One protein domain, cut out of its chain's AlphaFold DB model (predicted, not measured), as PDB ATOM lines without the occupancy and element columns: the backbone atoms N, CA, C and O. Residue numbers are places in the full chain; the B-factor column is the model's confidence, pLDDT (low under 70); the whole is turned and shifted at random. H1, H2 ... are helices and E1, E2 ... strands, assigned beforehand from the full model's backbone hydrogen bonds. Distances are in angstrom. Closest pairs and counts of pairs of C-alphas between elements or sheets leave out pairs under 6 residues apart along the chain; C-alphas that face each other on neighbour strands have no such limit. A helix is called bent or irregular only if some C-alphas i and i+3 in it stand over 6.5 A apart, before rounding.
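What this domain is: This is residues 23 to 185 of the 187 residues of an uncharacterized protein of Actinomycetales bacterium (UniProt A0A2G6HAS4). A rod of helices, most of them running lengthwise, has the bent helix H4 at its core with H1, H3, H5 and H7 round it. H3 runs most of the length and reaches past the core with H2 to one end, where residues 59 to 64 stick out; the small hairpin E1 and E2 and short H6 lie toward the other end. The printed part has 163 residues, with seven named helices and two named strands in the order H1 H2 H3 E1 E2 H4 H5 H6 H7; the two strands are antiparallel and the class is mostly helix. It is loose, with a radius of gyration of the C-alphas of 19.1 A and spans of 66 by 31 by 26 A.

How they stand to each other: Begin at the hairpin of E1, residues 103 to 106, and E2, residues 109 to 112: antiparallel at 152 degrees, with N 104 and O 111 within hydrogen-bond range at 2.8 A. Next comes the hub H4, residues 113 to 131, one helix by its hydrogen bonds but bent, with C-alphas 121 and 124 6.9 A apart; its arms H4a, 113 to 121, and H4b, 124 to 131, stand at a shallow tilt of 31 degrees. H3, residues 63 to 98, touches H4a with residues 88 to 96 alone, opposite ways at a shallow 27 degrees; the closest C-alphas, of Ala 92 and Phe 114, are 5.3 A apart. H5, residues 141 to 157, touches H4a, opposite ways at a shallow 19 degrees, closest at the C-alphas of Leu 120 and Ala 150, 5.9 A. H7, residues 167 to 183, touches H4a, the same way at a shallow 23 degrees, closest at the C-alphas of Val 117 and Cys 177, 7.2 A. H1, residues 23 to 38, touches H4b, the same way at a steep 38 degrees, closest at the C-alphas of Thr 35 and Val 127, 5.9 A. H1 also touches H3, closest at the C-alphas of Leu 36 and Val 78, 6.5 A. H2, residues 40 to 53, touches H3 at a steep 54 degrees, closest at the C-alphas of Ala 47 and Val 70, 6.4 A, and is apart from H4a and H4b. H6, residues 159 to 163, is close to but not clearly touching H5, with the C-alphas of Val 155 and Phe 162 7.8 A apart. In H1, H2, H3, H4a, H4b, H5, H6 and H7 every O i to N i+4 pair is within hydrogen-bond range.

Where its parts are: Find C-alpha 23 at (33.362, -22.344, 101.843), where H1 begins its 22.3 A; H2 follows with 19.9 A. From C-alpha 63 at (-7.741, -29.819, 88.302), H3 runs 52.5 A. H5 measures 24.8 A, and H7 runs 24.2 A to C-alpha 183 at (14.304, -5.686, 102.411).

The domain as a whole: The C-alphas farthest apart, of Asp 61 and Glu 164, are 66.3 A apart. The printed part has no cut, and no link is long. Mean pLDDT of the printed part is 81.1; residues 57, 99 to 102, 138 to 139 and 180 to 185 are under 70.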
ATOM      1  N   TRP A  23      34.088 -21.215 101.260       87.38
ATOM      2  CA  TRP A  23      33.362 -22.344 101.843       87.38
ATOM      3  C   TRP A  23      32.181 -21.898 102.699       87.38
ATOM      4  O   TRP A  23      31.092 -22.434 102.550       87.38
ATOM      5  N   VAL A  24      32.368 -20.878 103.540       86.38
ATOM      6  CA  VAL A  24      31.289 -20.344 104.390       86.38
ATOM      7  C   VAL A  24      30.159 -19.787 103.532       86.38
ATOM      8  O   VAL A  24      28.989 -20.044 103.801       86.38
ATOM      9  N   TRP A  25      30.524 -19.081 102.463       87.25
ATOM     10  CA  TRP A  25      29.578 -18.565 101.484       87.25
ATOM     11  C   TRP A  25      28.729 -19.698 100.883       87.25
ATOM     12  O   TRP A  25      27.509 -19.682 101.018       87.25
ATOM     13  N   TRP A  26      29.363 -20.751 100.355       89.19
ATOM     14  CA  TRP A  26      28.643 -21.900  99.790       89.19
ATOM     15  C   TRP A  26      27.773 -22.639 100.805       89.19
ATOM     16  O   TRP A  26      26.634 -22.972 100.494       89.19
ATOM     17  N   ILE A  27      28.279 -22.868 102.019       90.06
ATOM     18  CA  ILE A  27      27.520 -23.544 103.078       90.06
ATOM     19  C   ILE A  27      26.277 -22.731 103.429       90.06
ATOM     20  O   ILE A  27      25.180 -23.274 103.466       90.06
ATOM     21  N   SER A  28      26.421 -21.424 103.641       86.50
ATOM     22  CA  SER A  28      25.283 -20.565 103.978       86.50
ATOM     23  C   SER A  28      24.243 -20.488 102.859       86.50
ATOM     24  O   SER A  28      23.048 -20.441 103.143       86.50
ATOM     25  N   TRP A  29      24.681 -20.524 101.598       88.31
ATOM     26  CA  TRP A  29      23.784 -20.636 100.457       88.31
ATOM     27  C   TRP A  29      23.041 -21.970 100.449       88.31
ATOM     28  O   TRP A  29      21.819 -21.987 100.323       88.31
ATOM     29  N   LEU A  30      23.755 -23.075 100.656       92.00
ATOM     30  CA  LEU A  30      23.174 -24.414 100.667       92.00
ATOM     31  C   LEU A  30      22.171 -24.584 101.812       92.00
ATOM     32  O   LEU A  30      21.080 -25.100 101.591       92.00
ATOM     33  N   VAL A  31      22.490 -24.095 103.013       89.56
ATOM     34  CA  VAL A  31      21.564 -24.106 104.158       89.56
ATOM     35  C   VAL A  31      20.289 -23.333 103.825       89.56
ATOM     36  O   VAL A  31      19.191 -23.823 104.100       89.56
ATOM     37  N   LEU A  32      20.413 -22.156 103.202       86.75
ATOM     38  CA  LEU A  32      19.253 -21.352 102.823       86.75
ATOM     39  C   LEU A  32      18.426 -22.021 101.713       86.75
ATOM     40  O   LEU A  32      17.199 -22.006 101.755       86.75
ATOM     41  N   ALA A  33      19.082 -22.673 100.754       88.50
ATOM     42  CA  ALA A  33      18.409 -23.445  99.718       88.50
ATOM     43  C   ALA A  33      17.626 -24.623 100.285       88.50
ATOM     44  O   ALA A  33      16.449 -24.781  99.966       88.50
ATOM     45  N   VAL A  34      18.233 -25.399 101.180       91.56
ATOM     46  CA  VAL A  34      17.557 -26.514 101.851       91.56
ATOM     47  C   VAL A  34      16.352 -26.015 102.648       91.56
ATOM     48  O   VAL A  34      15.276 -26.600 102.548       91.56
ATOM     49  N   THR A  35      16.486 -24.908 103.383       87.69
ATOM     50  CA  THR A  35      15.357 -24.342 104.141       87.69
ATOM     51  C   THR A  35      14.249 -23.804 103.247       87.69
ATOM     52  O   THR A  35      13.082 -24.000 103.566       87.69
ATOM     53  N   LEU A  36      14.561 -23.178 102.111       86.50
ATOM     54  CA  LEU A  36      13.532 -22.754 101.157       86.50
ATOM     55  C   LEU A  36      12.816 -23.943 100.509       86.50
ATOM     56  O   LEU A  36      11.591 -23.930 100.406       86.50
ATOM     57  N   VAL A  37      13.551 -24.988 100.122       89.44
ATOM     58  CA  VAL A  37      12.961 -26.209  99.554       89.44
ATOM     59  C   VAL A  37      12.076 -26.916 100.580       89.44
ATOM     60  O   VAL A  37      10.969 -27.334 100.244       89.44
ATOM     61  N   ALA A  38      12.496 -26.973 101.845       88.50
ATOM     62  CA  ALA A  38      11.692 -27.537 102.928       88.50
ATOM     63  C   ALA A  38      10.343 -26.815 103.122       88.50
ATOM     64  O   ALA A  38       9.403 -27.406 103.644       88.50
ATOM     65  N   ARG A  39      10.217 -25.562 102.665       84.94
ATOM     66  CA  ARG A  39       8.990 -24.750 102.766       84.94
ATOM     67  C   ARG A  39       8.055 -24.885 101.568       84.94
ATOM     68  O   ARG A  39       6.957 -24.329 101.592       84.94
ATOM     69  N   VAL A  40       8.452 -25.622 100.531       89.44
ATOM     70  CA  VAL A  40       7.625 -25.860  99.338       89.44
ATOM     71  C   VAL A  40       6.231 -26.407  99.681       89.44
ATOM     72  O   VAL A  40       5.275 -25.893  99.103       89.44
ATOM     73  N   PRO A  41       6.051 -27.374 100.605       89.19
ATOM     74  CA  PRO A  41       4.718 -27.868 100.960       89.19
ATOM     75  C   PRO A  41       3.804 -26.759 101.500       89.19
ATOM     76  O   PRO A  41       2.732 -26.531 100.946       89.19
ATOM     77  N   SER A  42       4.272 -25.984 102.482       86.94
ATOM     78  CA  SER A  42       3.514 -24.867 103.065       86.94
ATOM     79  C   SER A  42       3.207 -23.770 102.038       86.94
ATOM     80  O   SER A  42       2.138 -23.163 102.061       86.94
ATOM     81  N   LEU A  43       4.131 -23.508 101.104       87.75
ATOM     82  CA  LEU A  43       3.906 -22.559 100.010       87.75
ATOM     83  C   LEU A  43       2.821 -23.043  99.044       87.75
ATOM     84  O   LEU A  43       2.015 -22.232  98.588       87.75
ATOM     85  N   LYS A  44       2.777 -24.348  98.750       89.69
ATOM     86  CA  LYS A  44       1.717 -24.938  97.924       89.69
ATOM     87  C   LYS A  44       0.360 -24.813  98.601       89.69
ATOM     88  O   LYS A  44      -0.572 -24.374  97.941       89.69
ATOM     89  N   GLU A  45       0.266 -25.126  99.892       89.31
ATOM     90  CA  GLU A  45      -0.975 -24.985 100.668       89.31
ATOM     91  C   GLU A  45      -1.490 -23.541 100.682       89.31
ATOM     92  O   GLU A  45      -2.683 -23.296 100.508       89.31
ATOM     93  N   LEU A  46      -0.598 -22.556 100.823       87.69
ATOM     94  CA  LEU A  46      -1.006 -21.154 100.744       87.69
ATOM     95  C   LEU A  46      -1.465 -20.771  99.338       87.69
ATOM     96  O   LEU A  46      -2.460 -20.063  99.193       87.69
ATOM     97  N   ALA A  47      -0.734 -21.197  98.310       88.25
ATOM     98  CA  ALA A  47      -1.067 -20.882  96.928       88.25
ATOM     99  C   ALA A  47      -2.428 -21.476  96.537       88.25
ATOM    100  O   ALA A  47      -3.248 -20.765  95.958       88.25
ATOM    101  N   THR A  48      -2.704 -22.729  96.911       89.00
ATOM    102  CA  THR A  48      -4.010 -23.363  96.679       89.00
ATOM    103  C   THR A  48      -5.118 -22.664  97.458       89.00
ATOM    104  O   THR A  48      -6.147 -22.342  96.870       89.00
ATOM    105  N   ALA A  49      -4.901 -22.335  98.736       88.06
ATOM    106  CA  ALA A  49      -5.880 -21.601  99.539       88.06
ATOM    107  C   ALA A  49      -6.197 -20.213  98.950       88.06
ATOM    108  O   ALA A  49      -7.353 -19.789  98.923       88.06
ATOM    109  N   ARG A  50      -5.185 -19.503  98.434       87.31
ATOM    110  CA  ARG A  50      -5.360 -18.198  97.779       87.31
ATOM    111  C   ARG A  50      -6.091 -18.309  96.443       87.31
ATOM    112  O   ARG A  50      -6.934 -17.464  96.173       87.31
ATOM    113  N   LEU A  51      -5.793 -19.331  95.641       86.25
ATOM    114  CA  LEU A  51      -6.485 -19.603  94.373       86.25
ATOM    115  C   LEU A  51      -7.955 -19.987  94.576       86.25
ATOM    116  O   LEU A  51      -8.803 -19.571  93.791       86.25
ATOM    117  N   ALA A  52      -8.263 -20.742  95.631       84.00
ATOM    118  CA  ALA A  52      -9.644 -21.046  95.998       84.00
ATOM    119  C   ALA A  52     -10.401 -19.771  96.409       84.00
ATOM    120  O   ALA A  52     -11.526 -19.543  95.977       84.00
ATOM    121  N   ALA A  53      -9.758 -18.889  97.180       86.75
ATOM    122  CA  ALA A  53     -10.371 -17.640  97.632       86.75
ATOM    123  C   ALA A  53     -10.676 -16.638  96.501       86.75
ATOM    124  O   ALA A  53     -11.511 -15.756  96.686       86.75
ATOM    125  N   THR A  54     -10.006 -16.734  95.348       84.00
ATOM    126  CA  THR A  54     -10.248 -15.840  94.204       84.00
ATOM    127  C   THR A  54     -11.323 -16.349  93.242       84.00
ATOM    128  O   THR A  54     -11.630 -15.645  92.284       84.00
ATOM    129  N   GLY A  55     -11.880 -17.551  93.448       76.19
ATOM    130  CA  GLY A  55     -12.896 -18.156  92.569       76.19
ATOM    131  C   GLY A  55     -12.391 -18.536  91.167       76.19
ATOM    132  O   GLY A  55     -13.134 -19.077  90.357       76.19
ATOM    133  N   VAL A  56     -11.110 -18.291  90.865       73.06
ATOM    134  CA  VAL A  56     -10.490 -18.627  89.571       73.06
ATOM    135  C   VAL A  56     -10.374 -20.142  89.406       73.06
ATOM    136  O   VAL A  56     -10.486 -20.649  88.292       73.06
ATOM    137  N   ALA A  57     -10.195 -20.876  90.506       65.00
ATOM    138  CA  ALA A  57     -10.145 -22.334  90.486       65.00
ATOM    139  C   ALA A  57     -11.454 -22.966  89.976       65.00
ATOM    140  O   ALA A  57     -11.394 -23.963  89.265       65.00
ATOM    141  N   ASP A  58     -12.604 -22.344  90.256       71.81
ATOM    142  CA  ASP A  58     -13.923 -22.844  89.845       71.81
ATOM    143  C   ASP A  58     -14.216 -22.581  88.358       71.81
ATOM    144  O   ASP A  58     -15.095 -23.204  87.771       71.81
ATOM    145  N   SER A  59     -13.462 -21.672  87.729       73.81
ATOM    146  CA  SER A  59     -13.571 -21.362  86.296       73.81
ATOM    147  C   SER A  59     -12.738 -22.278  85.390       73.81
ATOM    148  O   SER A  59     -12.782 -22.142  84.167       73.81
ATOM    149  N   VAL A  60     -11.960 -23.201  85.968       77.19
ATOM    150  CA  VAL A  60     -11.062 -24.105  85.240       77.19
ATOM    151  C   VAL A  60     -11.515 -25.552  85.438       77.19
ATOM    152  O   VAL A  60     -11.271 -26.143  86.482       77.19
ATOM    153  N   ASP A  61     -12.075 -26.165  84.393       80.25
ATOM    154  CA  ASP A  61     -12.596 -27.546  84.436       80.25
ATOM    155  C   ASP A  61     -11.527 -28.632  84.687       80.25
ATOM    156  O   ASP A  61     -11.848 -29.791  84.947       80.25
ATOM    157  N   ASN A  62     -10.236 -28.289  84.610       85.00
ATOM    158  CA  ASN A  62      -9.130 -29.243  84.711       85.00
ATOM    159  C   ASN A  62      -8.300 -29.064  86.003       85.00
ATOM    160  O   ASN A  62      -7.401 -28.214  86.045       85.00
ATOM    161  N   PRO A  63      -8.472 -29.924  87.029       83.31
ATOM    162  CA  PRO A  63      -7.741 -29.819  88.302       83.31
ATOM    163  C   PRO A  63      -6.229 -30.076  88.160       83.31
ATOM    164  O   PRO A  63      -5.412 -29.592  88.954       83.31
ATOM    165  N   GLN A  64      -5.828 -30.806  87.115       87.69
ATOM    166  CA  GLN A  64      -4.420 -31.032  86.782       87.69
ATOM    167  C   GLN A  64      -3.716 -29.730  86.373       87.69
ATOM    168  O   GLN A  64      -2.576 -29.504  86.782       87.69
ATOM    169  N   LEU A  65      -4.402 -28.842  85.641       86.19
ATOM    170  CA  LEU A  65      -3.851 -27.542  85.247       86.19
ATOM    171  C   LEU A  65      -3.635 -26.648  86.469       86.19
ATOM    172  O   LEU A  65      -2.563 -26.065  86.607       86.19
ATOM    173  N   VAL A  66      -4.596 -26.607  87.396       85.88
ATOM    174  CA  VAL A  66      -4.473 -25.837  88.647       85.88
ATOM    175  C   VAL A  66      -3.258 -26.306  89.454       85.88
ATOM    176  O   VAL A  66      -2.436 -25.495  89.882       85.88
ATOM    177  N   THR A  67      -3.083 -27.621  89.592       88.25
ATOM    178  CA  THR A  67      -1.935 -28.204  90.306       88.25
ATOM    179  C   THR A  67      -0.606 -27.875  89.622       88.25
ATOM    180  O   THR A  67       0.377 -27.542  90.289       88.25
ATOM    181  N   MET A  68      -0.560 -27.942  88.289       90.50
ATOM    182  CA  MET A  68       0.633 -27.606  87.513       90.50
ATOM    183  C   MET A  68       1.001 -26.124  87.662       90.50
ATOM    184  O   MET A  68       2.163 -25.816  87.927       90.50
ATOM    185  N   VAL A  69       0.022 -25.220  87.580       90.31
ATOM    186  CA  VAL A  69       0.220 -23.774  87.766       90.31
ATOM    187  C   VAL A  69       0.742 -23.466  89.168       90.31
ATOM    188  O   VAL A  69       1.718 -22.729  89.301       90.31
ATOM    189  N   VAL A  70       0.165 -24.074  90.211       91.19
ATOM    190  CA  VAL A  70       0.654 -23.921  91.591       91.19
ATOM    191  C   VAL A  70       2.096 -24.404  91.718       91.19
ATOM    192  O   VAL A  70       2.934 -23.699  92.278       91.19
ATOM    193  N   ASN A  71       2.412 -25.584  91.180       91.94
ATOM    194  CA  ASN A  71       3.763 -26.136  91.246       91.94
ATOM    195  C   ASN A  71       4.786 -25.224  90.558       91.94
ATOM    196  O   ASN A  71       5.832 -24.942  91.144       91.94
ATOM    197  N   ILE A  72       4.475 -24.738  89.353       93.00
ATOM    198  CA  ILE A  72       5.341 -23.822  88.601       93.00
ATOM    199  C   ILE A  72       5.501 -22.502  89.358       93.00
ATOM    200  O   ILE A  72       6.625 -22.032  89.525       93.00
ATOM    201  N   GLY A  73       4.407 -21.929  89.867       90.00
ATOM    202  CA  GLY A  73       4.432 -20.682  90.631       90.00
ATOM    203  C   GLY A  73       5.293 -20.784  91.891       90.00
ATOM    204  O   GLY A  73       6.133 -19.919  92.136       90.00
ATOM    205  N   VAL A  74       5.156 -21.873  92.654       90.38
ATOM    206  CA  VAL A  74       5.970 -22.116  93.856       90.38
ATOM    207  C   VAL A  74       7.439 -22.347  93.495       90.38
ATOM    208  O   VAL A  74       8.315 -21.773  94.140       90.38
ATOM    209  N   MET A  75       7.735 -23.132  92.452       91.69
ATOM    210  CA  MET A  75       9.112 -23.328  91.983       91.69
ATOM    211  C   MET A  75       9.760 -22.011  91.549       91.69
ATOM    212  O   MET A  75      10.902 -21.742  91.923       91.69
ATOM    213  N   LEU A  76       9.030 -21.173  90.810       92.06
ATOM    214  CA  LEU A  76       9.511 -19.870  90.367       92.06
ATOM    215  C   LEU A  76       9.757 -18.934  91.557       92.06
ATOM    216  O   LEU A  76      10.805 -18.296  91.616       92.06
ATOM    217  N   ALA A  77       8.848 -18.900  92.536       86.88
ATOM    218  CA  ALA A  77       9.022 -18.107  93.752       86.88
ATOM    219  C   ALA A  77      10.277 -18.527  94.537       86.88
ATOM    220  O   ALA A  77      11.068 -17.674  94.940       86.88
ATOM    221  N   VAL A  78      10.509 -19.836  94.698       89.25
ATOM    222  CA  VAL A  78      11.718 -20.365  95.353       89.25
ATOM    223  C   VAL A  78      12.979 -20.019  94.557       89.25
ATOM    224  O   VAL A  78      13.969 -19.584  95.147       89.25
ATOM    225  N   ALA A  79      12.948 -20.158  93.230       89.56
ATOM    226  CA  ALA A  79      14.077 -19.824  92.364       89.56
ATOM    227  C   ALA A  79      14.430 -18.330  92.424       89.56
ATOM    228  O   ALA A  79      15.605 -17.980  92.551       89.56
ATOM    229  N   ILE A  80      13.426 -17.448  92.400       89.50
ATOM    230  CA  ILE A  80      13.614 -15.999  92.539       89.50
ATOM    231  C   ILE A  80      14.194 -15.667  93.917       89.50
ATOM    232  O   ILE A  80      15.178 -14.934  93.993       89.50
ATOM    233  N   ALA A  81      13.650 -16.236  94.997       85.56
ATOM    234  CA  ALA A  81      14.160 -16.011  96.350       85.56
ATOM    235  C   ALA A  81      15.632 -16.440  96.489       85.56
ATOM    236  O   ALA A  81      16.450 -15.706  97.050       85.56
ATOM    237  N   LEU A  82      15.995 -17.592  95.917       87.88
ATOM    238  CA  LEU A  82      17.376 -18.074  95.870       87.88
ATOM    239  C   LEU A  82      18.300 -17.169  95.056       87.88
ATOM    240  O   LEU A  82      19.418 -16.882  95.494       87.88
ATOM    241  N   GLY A  83      17.845 -16.716  93.888       88.56
ATOM    242  CA  GLY A  83      18.594 -15.802  93.028       88.56
ATOM    243  C   GLY A  83      18.845 -14.456  93.703       88.56
ATOM    244  O   GLY A  83      19.976 -13.967  93.706       88.56
ATOM    245  N   LEU A  84      17.822 -13.893  94.353       86.50
ATOM    246  CA  LEU A  84      17.952 -12.674  95.148       86.50
ATOM    247  C   LEU A  84      18.961 -12.869  96.280       86.50
ATOM    248  O   LEU A  84      19.855 -12.042  96.446       86.50
ATOM    249  N   TYR A  85      18.882 -13.977  97.018       83.19
ATOM    250  CA  TYR A  85      19.833 -14.251  98.093       83.19
ATOM    251  C   TYR A  85      21.281 -14.366  97.595       83.19
ATOM    252  O   TYR A  85      22.186 -13.786  98.199       83.19
ATOM    253  N   LEU A  86      21.509 -15.049  96.468       87.19
ATOM    254  CA  LEU A  86      22.824 -15.112  95.819       87.19
ATOM    255  C   LEU A  86      23.350 -13.728  95.463       87.19
ATOM    256  O   LEU A  86      24.519 -13.424  95.723       87.19
ATOM    257  N   LEU A  87      22.495 -12.893  94.880       86.88
ATOM    258  CA  LEU A  87      22.841 -11.531  94.504       86.88
ATOM    259  C   LEU A  87      23.205 -10.706  95.743       86.88
ATOM    260  O   LEU A  87      24.231 -10.029  95.737       86.88
ATOM    261  N   TYR A  88      22.453 -10.840  96.837       80.81
ATOM    262  CA  TYR A  88      22.743 -10.158  98.099       80.81
ATOM    263  C   TYR A  88      24.042 -10.615  98.747       80.81
ATOM    264  O   TYR A  88      24.852  -9.775  99.132       80.81
ATOM    265  N   GLN A  89      24.293 -11.922  98.843       81.69
ATOM    266  CA  GLN A  89      25.567 -12.392  99.381       81.69
ATOM    267  C   GLN A  89      26.749 -11.968  98.504       81.69
ATOM    268  O   GLN A  89      27.834 -11.679  99.012       81.69
ATOM    269  N   SER A  90      26.556 -11.932  97.185       85.50
ATOM    270  CA  SER A  90      27.569 -11.446  96.249       85.50
ATOM    271  C   SER A  90      27.826  -9.954  96.452       85.50
ATOM    272  O   SER A  90      28.983  -9.545  96.541       85.50
ATOM    273  N   LEU A  91      26.772  -9.151  96.618       83.75
ATOM    274  CA  LEU A  91      26.873  -7.726  96.912       83.75
ATOM    275  C   LEU A  91      27.570  -7.484  98.254       83.75
ATOM    276  O   LEU A  91      28.508  -6.694  98.307       83.75
ATOM    277  N   ALA A  92      27.195  -8.211  99.310       81.06
ATOM    278  CA  ALA A  92      27.858  -8.157 100.612       81.06
ATOM    279  C   ALA A  92      29.364  -8.408 100.468       81.06
ATOM    280  O   ALA A  92      30.185  -7.643 100.972       81.06
ATOM    281  N   ARG A  93      29.743  -9.422  99.688       79.19
ATOM    282  CA  ARG A  93      31.143  -9.761  99.418       79.19
ATOM    283  C   ARG A  93      31.886  -8.684  98.617       79.19
ATOM    284  O   ARG A  93      33.077  -8.466  98.847       79.19
ATOM    285  N   VAL A  94      31.212  -8.011  97.686       81.81
ATOM    286  CA  VAL A  94      31.762  -6.859  96.947       81.81
ATOM    287  C   VAL A  94      31.947  -5.662  97.889       81.81
ATOM    288  O   VAL A  94      33.027  -5.070  97.916       81.81
ATOM    289  N   LEU A  95      30.950  -5.346  98.719       78.50
ATOM    290  CA  LEU A  95      31.011  -4.261  99.705       78.50
ATOM    291  C   LEU A  95      32.127  -4.494 100.738       78.50
ATOM    292  O   LEU A  95      32.867  -3.561 101.059       78.50
ATOM    293  N   GLU A  96      32.326  -5.734 101.191       77.94
ATOM    294  CA  GLU A  96      33.449  -6.116 102.066       77.94
ATOM    295  C   GLU A  96      34.812  -5.843 101.418       77.94
ATOM    296  O   GLU A  96      35.749  -5.393 102.080       77.94
ATOM    297  N   ARG A  97      34.940  -6.091 100.112       76.56
ATOM    298  CA  ARG A  97      36.202  -5.886  99.392       76.56
ATOM    299  C   ARG A  97      36.517  -4.404  99.188       76.56
ATOM    300  O   ARG A  97      37.677  -4.007  99.317       76.56
ATOM    301  N   HIS A  98      35.505  -3.602  98.860       72.75
ATOM    302  CA  HIS A  98      35.698  -2.214  98.437       72.75
ATOM    303  C   HIS A  98      35.573  -1.188  99.568       72.75
ATOM    304  O   HIS A  98      36.309  -0.203  99.570       72.75
ATOM    305  N   LEU A  99      34.688  -1.403 100.542       69.06
ATOM    306  CA  LEU A  99      34.326  -0.366 101.516       69.06
ATOM    307  C   LEU A  99      34.891  -0.653 102.907       69.06
ATOM    308  O   LEU A  99      35.530   0.211 103.521       69.06
ATOM    309  N   VAL A 100      34.681  -1.872 103.402       65.25
ATOM    310  CA  VAL A 100      34.978  -2.242 104.790       65.25
ATOM    311  C   VAL A 100      35.553  -3.657 104.828       65.25
ATOM    312  O   VAL A 100      34.820  -4.638 104.891       65.25
ATOM    313  N   SER A 101      36.886  -3.760 104.833       66.06
ATOM    314  CA  SER A 101      37.607  -5.035 104.966       66.06
ATOM    315  C   SER A 101      37.694  -5.463 106.438       66.06
ATOM    316  O   SER A 101      38.767  -5.737 106.965       66.06
ATOM    317  N   LEU A 102      36.554  -5.458 107.130       69.75
ATOM    318  CA  LEU A 102      36.461  -6.009 108.475       69.75
ATOM    319  C   LEU A 102      36.152  -7.494 108.377       69.75
ATOM    320  O   LEU A 102      35.075  -7.881 107.923       69.75
ATOM    321  N   SER A 103      37.097  -8.314 108.823       74.56
ATOM    322  CA  SER A 103      36.930  -9.758 108.941       74.56
ATOM    323  C   SER A 103      37.128 -10.201 110.382       74.56
ATOM    324  O   SER A 103      38.130  -9.849 111.002       74.56
ATOM    325  N   LEU A 104      36.223 -11.036 110.876       74.88
ATOM    326  CA  LEU A 104      36.467 -11.886 112.032       74.88
ATOM    327  C   LEU A 104      37.106 -13.185 111.549       74.88
ATOM    328  O   LEU A 104      36.627 -13.809 110.595       74.88
ATOM    329  N   GLN A 105      38.190 -13.581 112.208       79.06
ATOM    330  CA  GLN A 105      38.861 -14.845 111.958       79.06
ATOM    331  C   GLN A 105      38.566 -15.810 113.106       79.06
ATOM    332  O   GLN A 105      38.938 -15.560 114.249       79.06
ATOM    333  N   PHE A 106      37.919 -16.923 112.780       75.62
ATOM    334  CA  PHE A 106      37.676 -18.042 113.682       75.62
ATOM    335  C   PHE A 106      38.515 -19.227 113.189       75.62
ATOM    336  O   PHE A 106      38.121 -19.960 112.281       75.62
ATOM    337  N   GLY A 107      39.730 -19.372 113.724       80.69
ATOM    338  CA  GLY A 107      40.690 -20.381 113.260       80.69
ATOM    339  C   GLY A 107      41.110 -20.163 111.798       80.69
ATOM    340  O   GLY A 107      41.659 -19.115 111.450       80.69
ATOM    341  N   SER A 108      40.852 -21.147 110.930       77.81
ATOM    342  CA  SER A 108      41.127 -21.070 109.482       77.81
ATOM    343  C   SER A 108      40.035 -20.343 108.687       77.81
ATOM    344  O   SER A 108      40.218 -20.030 107.508       77.81
ATOM    345  N   VAL A 109      38.895 -20.056 109.319       79.50
ATOM    346  CA  VAL A 109      37.725 -19.478 108.668       79.50
ATOM    347  C   VAL A 109      37.715 -17.968 108.869       79.50
ATOM    348  O   VAL A 109      37.776 -17.477 109.993       79.50
ATOM    349  N   ARG A 110      37.603 -17.216 107.770       81.19
ATOM    350  CA  ARG A 110      37.371 -15.767 107.807       81.19
ATOM    351  C   ARG A 110      35.944 -15.457 107.393       81.19
ATOM    352  O   ARG A 110      35.435 -16.040 106.432       81.19
ATOM    353  N   THR A 111      35.321 -14.549 108.123       81.00
ATOM    354  CA  THR A 111      33.951 -14.091 107.895       81.00
ATOM    355  C   THR A 111      33.912 -12.582 107.996       81.00
ATOM    356  O   THR A 111      34.443 -12.015 108.950       81.00
ATOM    357  N   GLY A 112      33.322 -11.923 107.011       82.25
ATOM    358  CA  GLY A 112      33.156 -10.482 107.042       82.25
ATOM    359  C   GLY A 112      31.885 -10.054 107.771       82.25
ATOM    360  O   GLY A 112      30.977 -10.843 108.036       82.25
ATOM    361  N   LEU A 113      31.848  -8.777 108.130       80.88
ATOM    362  CA  LEU A 113      30.715  -8.160 108.813       80.88
ATOM    363  C   LEU A 113      29.421  -8.235 107.996       80.88
ATOM    364  O   LEU A 113      28.376  -8.607 108.527       80.88
ATOM    365  N   PHE A 114      29.475  -7.868 106.714       80.62
ATOM    366  CA  PHE A 114      28.276  -7.807 105.880       80.62
ATOM    367  C   PHE A 114      27.714  -9.202 105.617       80.62
ATOM    368  O   PHE A 114      26.493  -9.367 105.567       80.62
ATOM    369  N   PHE A 115      28.585 -10.210 105.539       83.19
ATOM    370  CA  PHE A 115      28.175 -11.604 105.551       83.19
ATOM    371  C   PHE A 115      27.361 -11.936 106.807       83.19
ATOM    372  O   PHE A 115      26.232 -12.398 106.668       83.19
ATOM    373  N   TRP A 116      27.868 -11.642 108.009       82.94
ATOM    374  CA  TRP A 116      27.151 -11.918 109.262       82.94
ATOM    375  C   TRP A 116      25.810 -11.200 109.356       82.94
ATOM    376  O   TRP A 116      24.824 -11.824 109.740       82.94
ATOM    377  N   VAL A 117      25.753  -9.924 108.966       81.69
ATOM    378  CA  VAL A 117      24.496  -9.162 108.937       81.69
ATOM    379  C   VAL A 117      23.491  -9.832 108.003       81.69
ATOM    380  O   VAL A 117      22.358 -10.075 108.410       81.69
ATOM    381  N   SER A 118      23.907 -10.195 106.783       81.12
ATOM    382  CA  SER A 118      23.014 -10.881 105.845       81.12
ATOM    383  C   SER A 118      22.572 -12.249 106.368       81.12
ATOM    384  O   SER A 118      21.384 -12.548 106.361       81.12
ATOM    385  N   ALA A 119      23.501 -13.045 106.899       83.81
ATOM    386  CA  ALA A 119      23.250 -14.391 107.389       83.81
ATOM    387  C   ALA A 119      22.320 -14.395 108.612       83.81
ATOM    388  O   ALA A 119      21.384 -15.184 108.654       83.81
ATOM    389  N   LEU A 120      22.528 -13.501 109.585       84.94
ATOM    390  CA  LEU A 120      21.674 -13.376 110.773       84.94
ATOM    391  C   LEU A 120      20.280 -12.837 110.446       84.94
ATOM    392  O   LEU A 120      19.316 -13.157 111.141       84.94
ATOM    393  N   ALA A 121      20.163 -12.021 109.402       80.06
ATOM    394  CA  ALA A 121      18.882 -11.491 108.969       80.06
ATOM    395  C   ALA A 121      18.077 -12.497 108.130       80.06
ATOM    396  O   ALA A 121      16.851 -12.457 108.179       80.06
ATOM    397  N   THR A 122      18.721 -13.408 107.390       80.75
ATOM    398  CA  THR A 122      18.013 -14.360 106.514       80.75
ATOM    399  C   THR A 122      17.900 -15.770 107.082       80.75
ATOM    400  O   THR A 122      16.816 -16.351 107.028       80.75
ATOM    401  N   LEU A 123      18.981 -16.343 107.626       84.19
ATOM    402  CA  LEU A 123      19.015 -17.759 108.002       84.19
ATOM    403  C   LEU A 123      18.070 -18.080 109.160       84.19
ATOM    404  O   LEU A 123      17.258 -18.982 108.991       84.19
ATOM    405  N   PRO A 124      18.103 -17.381 110.309       86.00
ATOM    406  CA  PRO A 124      17.224 -17.712 111.424       86.00
ATOM    407  C   PRO A 124      15.745 -17.588 111.038       86.00
ATOM    408  O   PRO A 124      15.036 -18.577 111.223       86.00
ATOM    409  N   PRO A 125      15.273 -16.490 110.403       82.88
ATOM    410  CA  PRO A 125      13.894 -16.417 109.929       82.88
ATOM    411  C   PRO A 125      13.528 -17.522 108.930       82.88
ATOM    412  O   PRO A 125      12.428 -18.063 109.003       82.88
ATOM    413  N   ALA A 126      14.428 -17.900 108.018       82.25
ATOM    414  CA  ALA A 126      14.174 -18.998 107.083       82.25
ATOM    415  C   ALA A 126      14.083 -20.359 107.795       82.25
ATOM    416  O   ALA A 126      13.169 -21.138 107.523       82.25
ATOM    417  N   VAL A 127      14.997 -20.622 108.732       84.12
ATOM    418  CA  VAL A 127      15.074 -21.868 109.502       84.12
ATOM    419  C   VAL A 127      13.849 -22.036 110.380       84.12
ATOM    420  O   VAL A 127      13.180 -23.058 110.274       84.12
ATOM    421  N   GLY A 128      13.502 -21.065 111.221       84.06
ATOM    422  CA  GLY A 128      12.338 -21.276 112.078       84.06
ATOM    423  C   GLY A 128      11.011 -21.109 111.347       84.06
ATOM    424  O   GLY A 128      10.045 -21.722 111.781       84.06
ATOM    425  N   ALA A 129      10.953 -20.433 110.191       80.44
ATOM    426  CA  ALA A 129       9.783 -20.548 109.320       80.44
ATOM    427  C   ALA A 129       9.614 -21.977 108.784       80.44
ATOM    428  O   ALA A 129       8.493 -22.476 108.728       80.44
ATOM    429  N   ALA A 130      10.716 -22.639 108.415       82.12
ATOM    430  CA  ALA A 130      10.698 -24.036 107.993       82.12
ATOM    431  C   ALA A 130      10.312 -24.978 109.148       82.12
ATOM    432  O   ALA A 130       9.462 -25.840 108.960       82.12
ATOM    433  N   ILE A 131      10.873 -24.781 110.347       85.62
ATOM    434  CA  ILE A 131      10.567 -25.606 111.530       85.62
ATOM    435  C   ILE A 131       9.112 -25.428 111.974       85.62
ATOM    436  O   ILE A 131       8.438 -26.405 112.280       85.62
ATOM    437  N   ALA A 132       8.616 -24.191 112.007       82.94
ATOM    438  CA  ALA A 132       7.252 -23.896 112.435       82.94
ATOM    439  C   ALA A 132       6.203 -24.127 111.329       82.94
ATOM    440  O   ALA A 132       5.019 -23.902 111.566       82.94
ATOM    441  N   GLY A 133       6.615 -24.534 110.121       76.94
ATOM    442  CA  GLY A 133       5.709 -24.800 108.999       76.94
ATOM    443  C   GLY A 133       4.945 -23.567 108.499       76.94
ATOM    444  O   GLY A 133       3.906 -23.704 107.859       76.94
ATOM    445  N   VAL A 134       5.429 -22.357 108.791       78.50
ATOM    446  CA  VAL A 134       4.752 -21.099 108.439       78.50
ATOM    447  C   VAL A 134       5.326 -20.467 107.177       78.50
ATOM    448  O   VAL A 134       6.533 -20.431 106.917       78.50
ATOM    449  N   VAL A 135       4.428 -19.883 106.383       70.62
ATOM    450  CA  VAL A 135       4.759 -19.256 105.094       70.62
ATOM    451  C   VAL A 135       5.459 -17.909 105.256       70.62
ATOM    452  O   VAL A 135       6.195 -17.469 104.374       70.62
ATOM    453  N   SER A 136       5.331 -17.278 106.415       70.94
ATOM    454  CA  SER A 136       6.163 -16.139 106.769       70.94
ATOM    455  C   SER A 136       6.289 -16.053 108.278       70.94
ATOM    456  O   SER A 136       5.284 -15.935 108.974       70.94
ATOM    457  N   TRP A 137       7.519 -16.080 108.793       70.69
ATOM    458  CA  TRP A 137       7.749 -15.809 110.215       70.69
ATOM    459  C   TRP A 137       7.561 -14.317 110.541       70.69
ATOM    460  O   TRP A 137       7.418 -13.943 111.700       70.69
ATOM    461  N   ARG A 138       7.476 -13.449 109.525       69.56
ATOM    462  CA  ARG A 138       7.297 -12.005 109.702       69.56
ATOM    463  C   ARG A 138       5.975 -11.621 110.360       69.56
ATOM    464  O   ARG A 138       5.913 -10.601 111.039       69.56
ATOM    465  N   SER A 139       4.916 -12.405 110.157       68.56
ATOM    466  CA  SER A 139       3.633 -12.151 110.823       68.56
ATOM    467  C   SER A 139       3.713 -12.369 112.336       68.56
ATOM    468  O   SER A 139       2.848 -11.898 113.068       68.56
ATOM    469  N   SER A 140       4.760 -13.043 112.820       78.81
ATOM    470  CA  SER A 140       5.027 -13.178 114.243       78.81
ATOM    471  C   SER A 140       5.761 -11.951 114.769       78.81
ATOM    472  O   SER A 140       6.809 -11.566 114.245       78.81
ATOM    473  N   SER A 141       5.291 -11.405 115.891       80.62
ATOM    474  CA  SER A 141       6.002 -10.373 116.658       80.62
ATOM    475  C   SER A 141       7.447 -10.777 116.988       80.62
ATOM    476  O   SER A 141       8.318  -9.920 117.129       80.62
ATOM    477  N   TRP A 142       7.719 -12.085 117.045       78.94
ATOM    478  CA  TRP A 142       9.046 -12.642 117.288       78.94
ATOM    479  C   TRP A 142      10.076 -12.271 116.216       78.94
ATOM    480  O   TRP A 142      11.255 -12.131 116.529       78.94
ATOM    481  N   TYR A 143       9.648 -12.052 114.968       80.94
ATOM    482  CA  TYR A 143      10.543 -11.614 113.898       80.94
ATOM    483  C   TYR A 143      11.171 -10.250 114.207       80.94
ATOM    484  O   TYR A 143      12.379 -10.086 114.064       80.94
ATOM    485  N   TYR A 144      10.380  -9.289 114.692       81.12
ATOM    486  CA  TYR A 144      10.884  -7.954 115.035       81.12
ATOM    487  C   TYR A 144      11.805  -7.980 116.258       81.12
ATOM    488  O   TYR A 144      12.797  -7.258 116.313       81.12
ATOM    489  N   VAL A 145      11.514  -8.850 117.228       84.19
ATOM    490  CA  VAL A 145      12.429  -9.086 118.353       84.19
ATOM    491  C   VAL A 145      13.746  -9.670 117.835       84.19
ATOM    492  O   VAL A 145      14.818  -9.193 118.207       84.19
ATOM    493  N   TRP A 146      13.683 -10.645 116.922       82.94
ATOM    494  CA  TRP A 146      14.868 -11.247 116.319       82.94
ATOM    495  C   TRP A 146      15.708 -10.241 115.530       82.94
ATOM    496  O   TRP A 146      16.926 -10.253 115.665       82.94
ATOM    497  N   THR A 147      15.108  -9.354 114.732       79.19
ATOM    498  CA  THR A 147      15.881  -8.364 113.960       79.19
ATOM    499  C   THR A 147      16.643  -7.404 114.869       79.19
ATOM    500  O   THR A 147      17.802  -7.093 114.586       79.19
ATOM    501  N   ILE A 148      16.047  -6.998 115.996       81.44
ATOM    502  CA  ILE A 148      16.731  -6.203 117.023       81.44
ATOM    503  C   ILE A 148      17.893  -7.007 117.619       81.44
ATOM    504  O   ILE A 148      19.024  -6.523 117.644       81.44
ATOM    505  N   VAL A 149      17.649  -8.252 118.039       85.56
ATOM    506  CA  VAL A 149      18.688  -9.132 118.605       85.56
ATOM    507  C   VAL A 149      19.832  -9.359 117.613       85.56
ATOM    508  O   VAL A 149      20.997  -9.223 117.979       85.56
ATOM    509  N   ALA A 150      19.528  -9.628 116.345       83.06
ATOM    510  CA  ALA A 150      20.508  -9.809 115.280       83.06
ATOM    511  C   ALA A 150      21.361  -8.550 115.061       83.06
ATOM    512  O   ALA A 150      22.578  -8.656 114.902       83.06
ATOM    513  N   ALA A 151      20.749  -7.360 115.107       77.31
ATOM    514  CA  ALA A 151      21.476  -6.097 115.030       77.31
ATOM    515  C   ALA A 151      22.424  -5.919 116.228       77.31
ATOM    516  O   ALA A 151      23.591  -5.575 116.035       77.31
ATOM    517  N   PHE A 152      21.968  -6.223 117.446       82.56
ATOM    518  CA  PHE A 152      22.820  -6.200 118.640       82.56
ATOM    519  C   PHE A 152      23.977  -7.202 118.549       82.56
ATOM    520  O   PHE A 152      25.114  -6.847 118.860       82.56
ATOM    521  N   ILE A 153      23.732  -8.427 118.077       84.25
ATOM    522  CA  ILE A 153      24.780  -9.438 117.858       84.25
ATOM    523  C   ILE A 153      25.809  -8.938 116.834       84.25
ATOM    524  O   ILE A 153      27.010  -9.010 117.084       84.25
ATOM    525  N   ALA A 154      25.371  -8.377 115.707       77.25
ATOM    526  CA  ALA A 154      26.284  -7.845 114.697       77.25
ATOM    527  C   ALA A 154      27.132  -6.679 115.240       77.25
ATOM    528  O   ALA A 154      28.341  -6.640 115.022       77.25
ATOM    529  N   VAL A 155      26.529  -5.748 115.985       76.06
ATOM    530  CA  VAL A 155      27.256  -4.620 116.590       76.06
ATOM    531  C   VAL A 155      28.243  -5.103 117.649       76.06
ATOM    532  O   VAL A 155      29.385  -4.652 117.659       76.06
ATOM    533  N   THR A 156      27.846  -6.034 118.518       83.38
ATOM    534  CA  THR A 156      28.715  -6.555 119.586       83.38
ATOM    535  C   THR A 156      29.895  -7.350 119.038       83.38
ATOM    536  O   THR A 156      31.029  -7.104 119.451       83.38
ATOM    537  N   LEU A 157      29.669  -8.228 118.055       80.19
ATOM    538  CA  LEU A 157      30.732  -9.003 117.403       80.19
ATOM    539  C   LEU A 157      31.780  -8.110 116.729       80.19
ATOM    540  O   LEU A 157      32.958  -8.463 116.680       80.19
ATOM    541  N   PHE A 158      31.365  -6.943 116.239       74.69
ATOM    542  CA  PHE A 158      32.232  -6.019 115.518       74.69
ATOM    543  C   PHE A 158      32.516  -4.723 116.283       74.69
ATOM    544  O   PHE A 158      33.056  -3.797 115.692       74.69
ATOM    545  N   TRP A 159      32.235  -4.642 117.588       78.75
ATOM    546  CA  TRP A 159      32.327  -3.383 118.342       78.75
ATOM    547  C   TRP A 159      33.730  -2.765 118.306       78.75
ATOM    548  O   TRP A 159      33.887  -1.589 117.988       78.75
ATOM    549  N   ARG A 160      34.767  -3.570 118.571       75.56
ATOM    550  CA  ARG A 160      36.170  -3.119 118.523       75.56
ATOM    551  C   ARG A 160      36.547  -2.556 117.143       75.56
ATOM    552  O   ARG A 160      36.898  -1.381 117.073       75.56
ATOM    553  N   PRO A 161      36.394  -3.319 116.042       72.69
ATOM    554  CA  PRO A 161      36.666  -2.784 114.712       72.69
ATOM    555  C   PRO A 161      35.704  -1.664 114.277       72.69
ATOM    556  O   PRO A 161      36.049  -0.857 113.416       72.69
ATOM    557  N   PHE A 162      34.505  -1.588 114.858       71.38
ATOM    558  CA  PHE A 162      33.537  -0.527 114.593       71.38
ATOM    559  C   PHE A 162      34.002   0.824 115.127       71.38
ATOM    560  O   PHE A 162      33.885   1.830 114.426       71.38
ATOM    561  N   VAL A 163      34.551   0.872 116.342       76.75
ATOM    562  CA  VAL A 163      35.018   2.126 116.955       76.75
ATOM    563  C   VAL A 163      36.113   2.779 116.105       76.75
ATOM    564  O   VAL A 163      36.045   3.986 115.865       76.75
ATOM    565  N   GLU A 164      37.026   1.978 115.554       77.62
ATOM    566  CA  GLU A 164      38.185   2.416 114.760       77.62
ATOM    567  C   GLU A 164      37.843   2.868 113.324       77.62
ATOM    568  O   GLU A 164      38.684   3.420 112.614       77.62
ATOM    569  N   LEU A 165      36.602   2.671 112.865       75.81
ATOM    570  CA  LEU A 165      36.183   3.064 111.518       75.81
ATOM    571  C   LEU A 165      35.965   4.580 111.374       75.81
ATOM    572  O   LEU A 165      35.331   5.234 112.208       75.81
ATOM    573  N   ALA A 166      36.388   5.114 110.224       82.44
ATOM    574  CA  ALA A 166      36.050   6.465 109.779       82.44
ATOM    575  C   ALA A 166      34.524   6.667 109.659       82.44
ATOM    576  O   ALA A 166      33.792   5.755 109.263       82.44
ATOM    577  N   LEU A 167      34.055   7.890 109.935       81.06
ATOM    578  CA  LEU A 167      32.629   8.237 110.020       81.06
ATOM    579  C   LEU A 167      31.833   7.854 108.759       81.06
ATOM    580  O   LEU A 167      30.765   7.257 108.864       81.06
ATOM    581  N   GLY A 168      32.388   8.093 107.565       78.50
ATOM    582  CA  GLY A 168      31.727   7.740 106.301       78.50
ATOM    583  C   GLY A 168      31.443   6.239 106.148       78.50
ATOM    584  O   GLY A 168      30.401   5.851 105.625       78.50
ATOM    585  N   LYS A 169      32.318   5.374 106.677       76.38
ATOM    586  CA  LYS A 169      32.118   3.917 106.641       76.38
ATOM    587  C   LYS A 169      31.064   3.455 107.646       76.38
ATOM    588  O   LYS A 169      30.315   2.530 107.346       76.38
ATOM    589  N   LYS A 170      30.969   4.125 108.802       78.56
ATOM    590  CA  LYS A 170      29.919   3.879 109.806       78.56
ATOM    591  C   LYS A 170      28.532   4.191 109.243       78.56
ATOM    592  O   LYS A 170      27.630   3.371 109.376       78.56
ATOM    593  N   VAL A 171      28.383   5.329 108.555       80.38
ATOM    594  CA  VAL A 171      27.120   5.718 107.899       80.38
ATOM    595  C   VAL A 171      26.720   4.703 106.831       80.38
ATOM    596  O   VAL A 171      25.572   4.274 106.796       80.38
ATOM    597  N   LEU A 172      27.665   4.269 105.995       75.19
ATOM    598  CA  LEU A 172      27.381   3.313 104.925       75.19
ATOM    599  C   LEU A 172      26.998   1.929 105.472       75.19
ATOM    600  O   LEU A 172      26.073   1.298 104.967       75.19
ATOM    601  N   MET A 173      27.651   1.487 106.549       73.94
ATOM    602  CA  MET A 173      27.274   0.271 107.270       73.94
ATOM    603  C   MET A 173      25.857   0.370 107.849       73.94
ATOM    604  O   MET A 173      25.066  -0.550 107.663       73.94
ATOM    605  N   LEU A 174      25.517   1.485 108.503       75.62
ATOM    606  CA  LEU A 174      24.163   1.736 109.006       75.62
ATOM    607  C   LEU A 174      23.132   1.737 107.874       75.62
ATOM    608  O   LEU A 174      22.112   1.064 107.988       75.62
ATOM    609  N   ALA A 175      23.418   2.423 106.766       78.94
ATOM    610  CA  ALA A 175      22.548   2.455 105.595       78.94
ATOM    611  C   ALA A 175      22.327   1.053 105.014       78.94
ATOM    612  O   ALA A 175      21.197   0.701 104.689       78.94
ATOM    613  N   TYR A 176      23.375   0.226 104.946       74.56
ATOM    614  CA  TYR A 176      23.253  -1.167 104.523       74.56
ATOM    615  C   TYR A 176      22.392  -1.984 105.490       74.56
ATOM    616  O   TYR A 176      21.492  -2.687 105.045       74.56
ATOM    617  N   CYS A 177      22.614  -1.874 106.803       71.31
ATOM    618  CA  CYS A 177      21.803  -2.572 107.803       71.31
ATOM    619  C   CYS A 177      20.324  -2.171 107.721       71.31
ATOM    620  O   CYS A 177      19.455  -3.038 107.768       71.31
ATOM    621  N   VAL A 178      20.034  -0.877 107.546       73.81
ATOM    622  CA  VAL A 178      18.666  -0.366 107.375       73.81
ATOM    623  C   VAL A 178      18.060  -0.870 106.068       73.81
ATOM    624  O   VAL A 178      16.951  -1.394 106.085       73.81
ATOM    625  N   ALA A 179      18.783  -0.784 104.949       71.75
ATOM    626  CA  ALA A 179      18.319  -1.297 103.661       71.75
ATOM    627  C   ALA A 179      18.032  -2.805 103.723       71.75
ATOM    628  O   ALA A 179      17.024  -3.265 103.195       71.75
ATOM    629  N   PHE A 180      18.875  -3.570 104.417       68.44
ATOM    630  CA  PHE A 180      18.694  -5.009 104.585       68.44
ATOM    631  C   PHE A 180      17.499  -5.336 105.493       68.44
ATOM    632  O   PHE A 180      16.705  -6.218 105.169       68.44
ATOM    633  N   ALA A 181      17.316  -4.591 106.587       66.12
ATOM    634  CA  ALA A 181      16.150  -4.720 107.460       66.12
ATOM    635  C   ALA A 181      14.842  -4.379 106.721       66.12
ATOM    636  O   ALA A 181      13.862  -5.108 106.849       66.12
ATOM    637  N   LEU A 182      14.839  -3.324 105.899       66.00
ATOM    638  CA  LEU A 182      13.704  -2.940 105.051       66.00
ATOM    639  C   LEU A 182      13.459  -3.926 103.898       66.00
ATOM    640  O   LEU A 182      12.335  -4.065 103.433       66.00
ATOM    641  N   MET A 183      14.475  -4.648 103.435       62.00
ATOM    642  CA  MET A 183      14.304  -5.686 102.411       62.00
ATOM    643  C   MET A 183      13.769  -6.998 102.988       62.00
ATOM    644  O   MET A 183      12.983  -7.668 102.326       62.00
ATOM    645  N   GLY A 184      14.085  -7.328 104.246       55.56
ATOM    646  CA  GLY A 184      13.370  -8.377 104.991       55.56
ATOM    647  C   GLY A 184      11.868  -8.088 105.168       55.56
ATOM    648  O   GLY A 184      11.094  -8.974 105.517       55.56
ATOM    649  N   VAL A 185      11.445  -6.849 104.891       48.31
ATOM    650  CA  VAL A 185      10.048  -6.387 104.841       48.31
ATOM    651  C   VAL A 185       9.472  -6.474 103.407       48.31
ATOM    652  O   VAL A 185       8.275  -6.263 103.222       48.31
TER     653      VAL A 185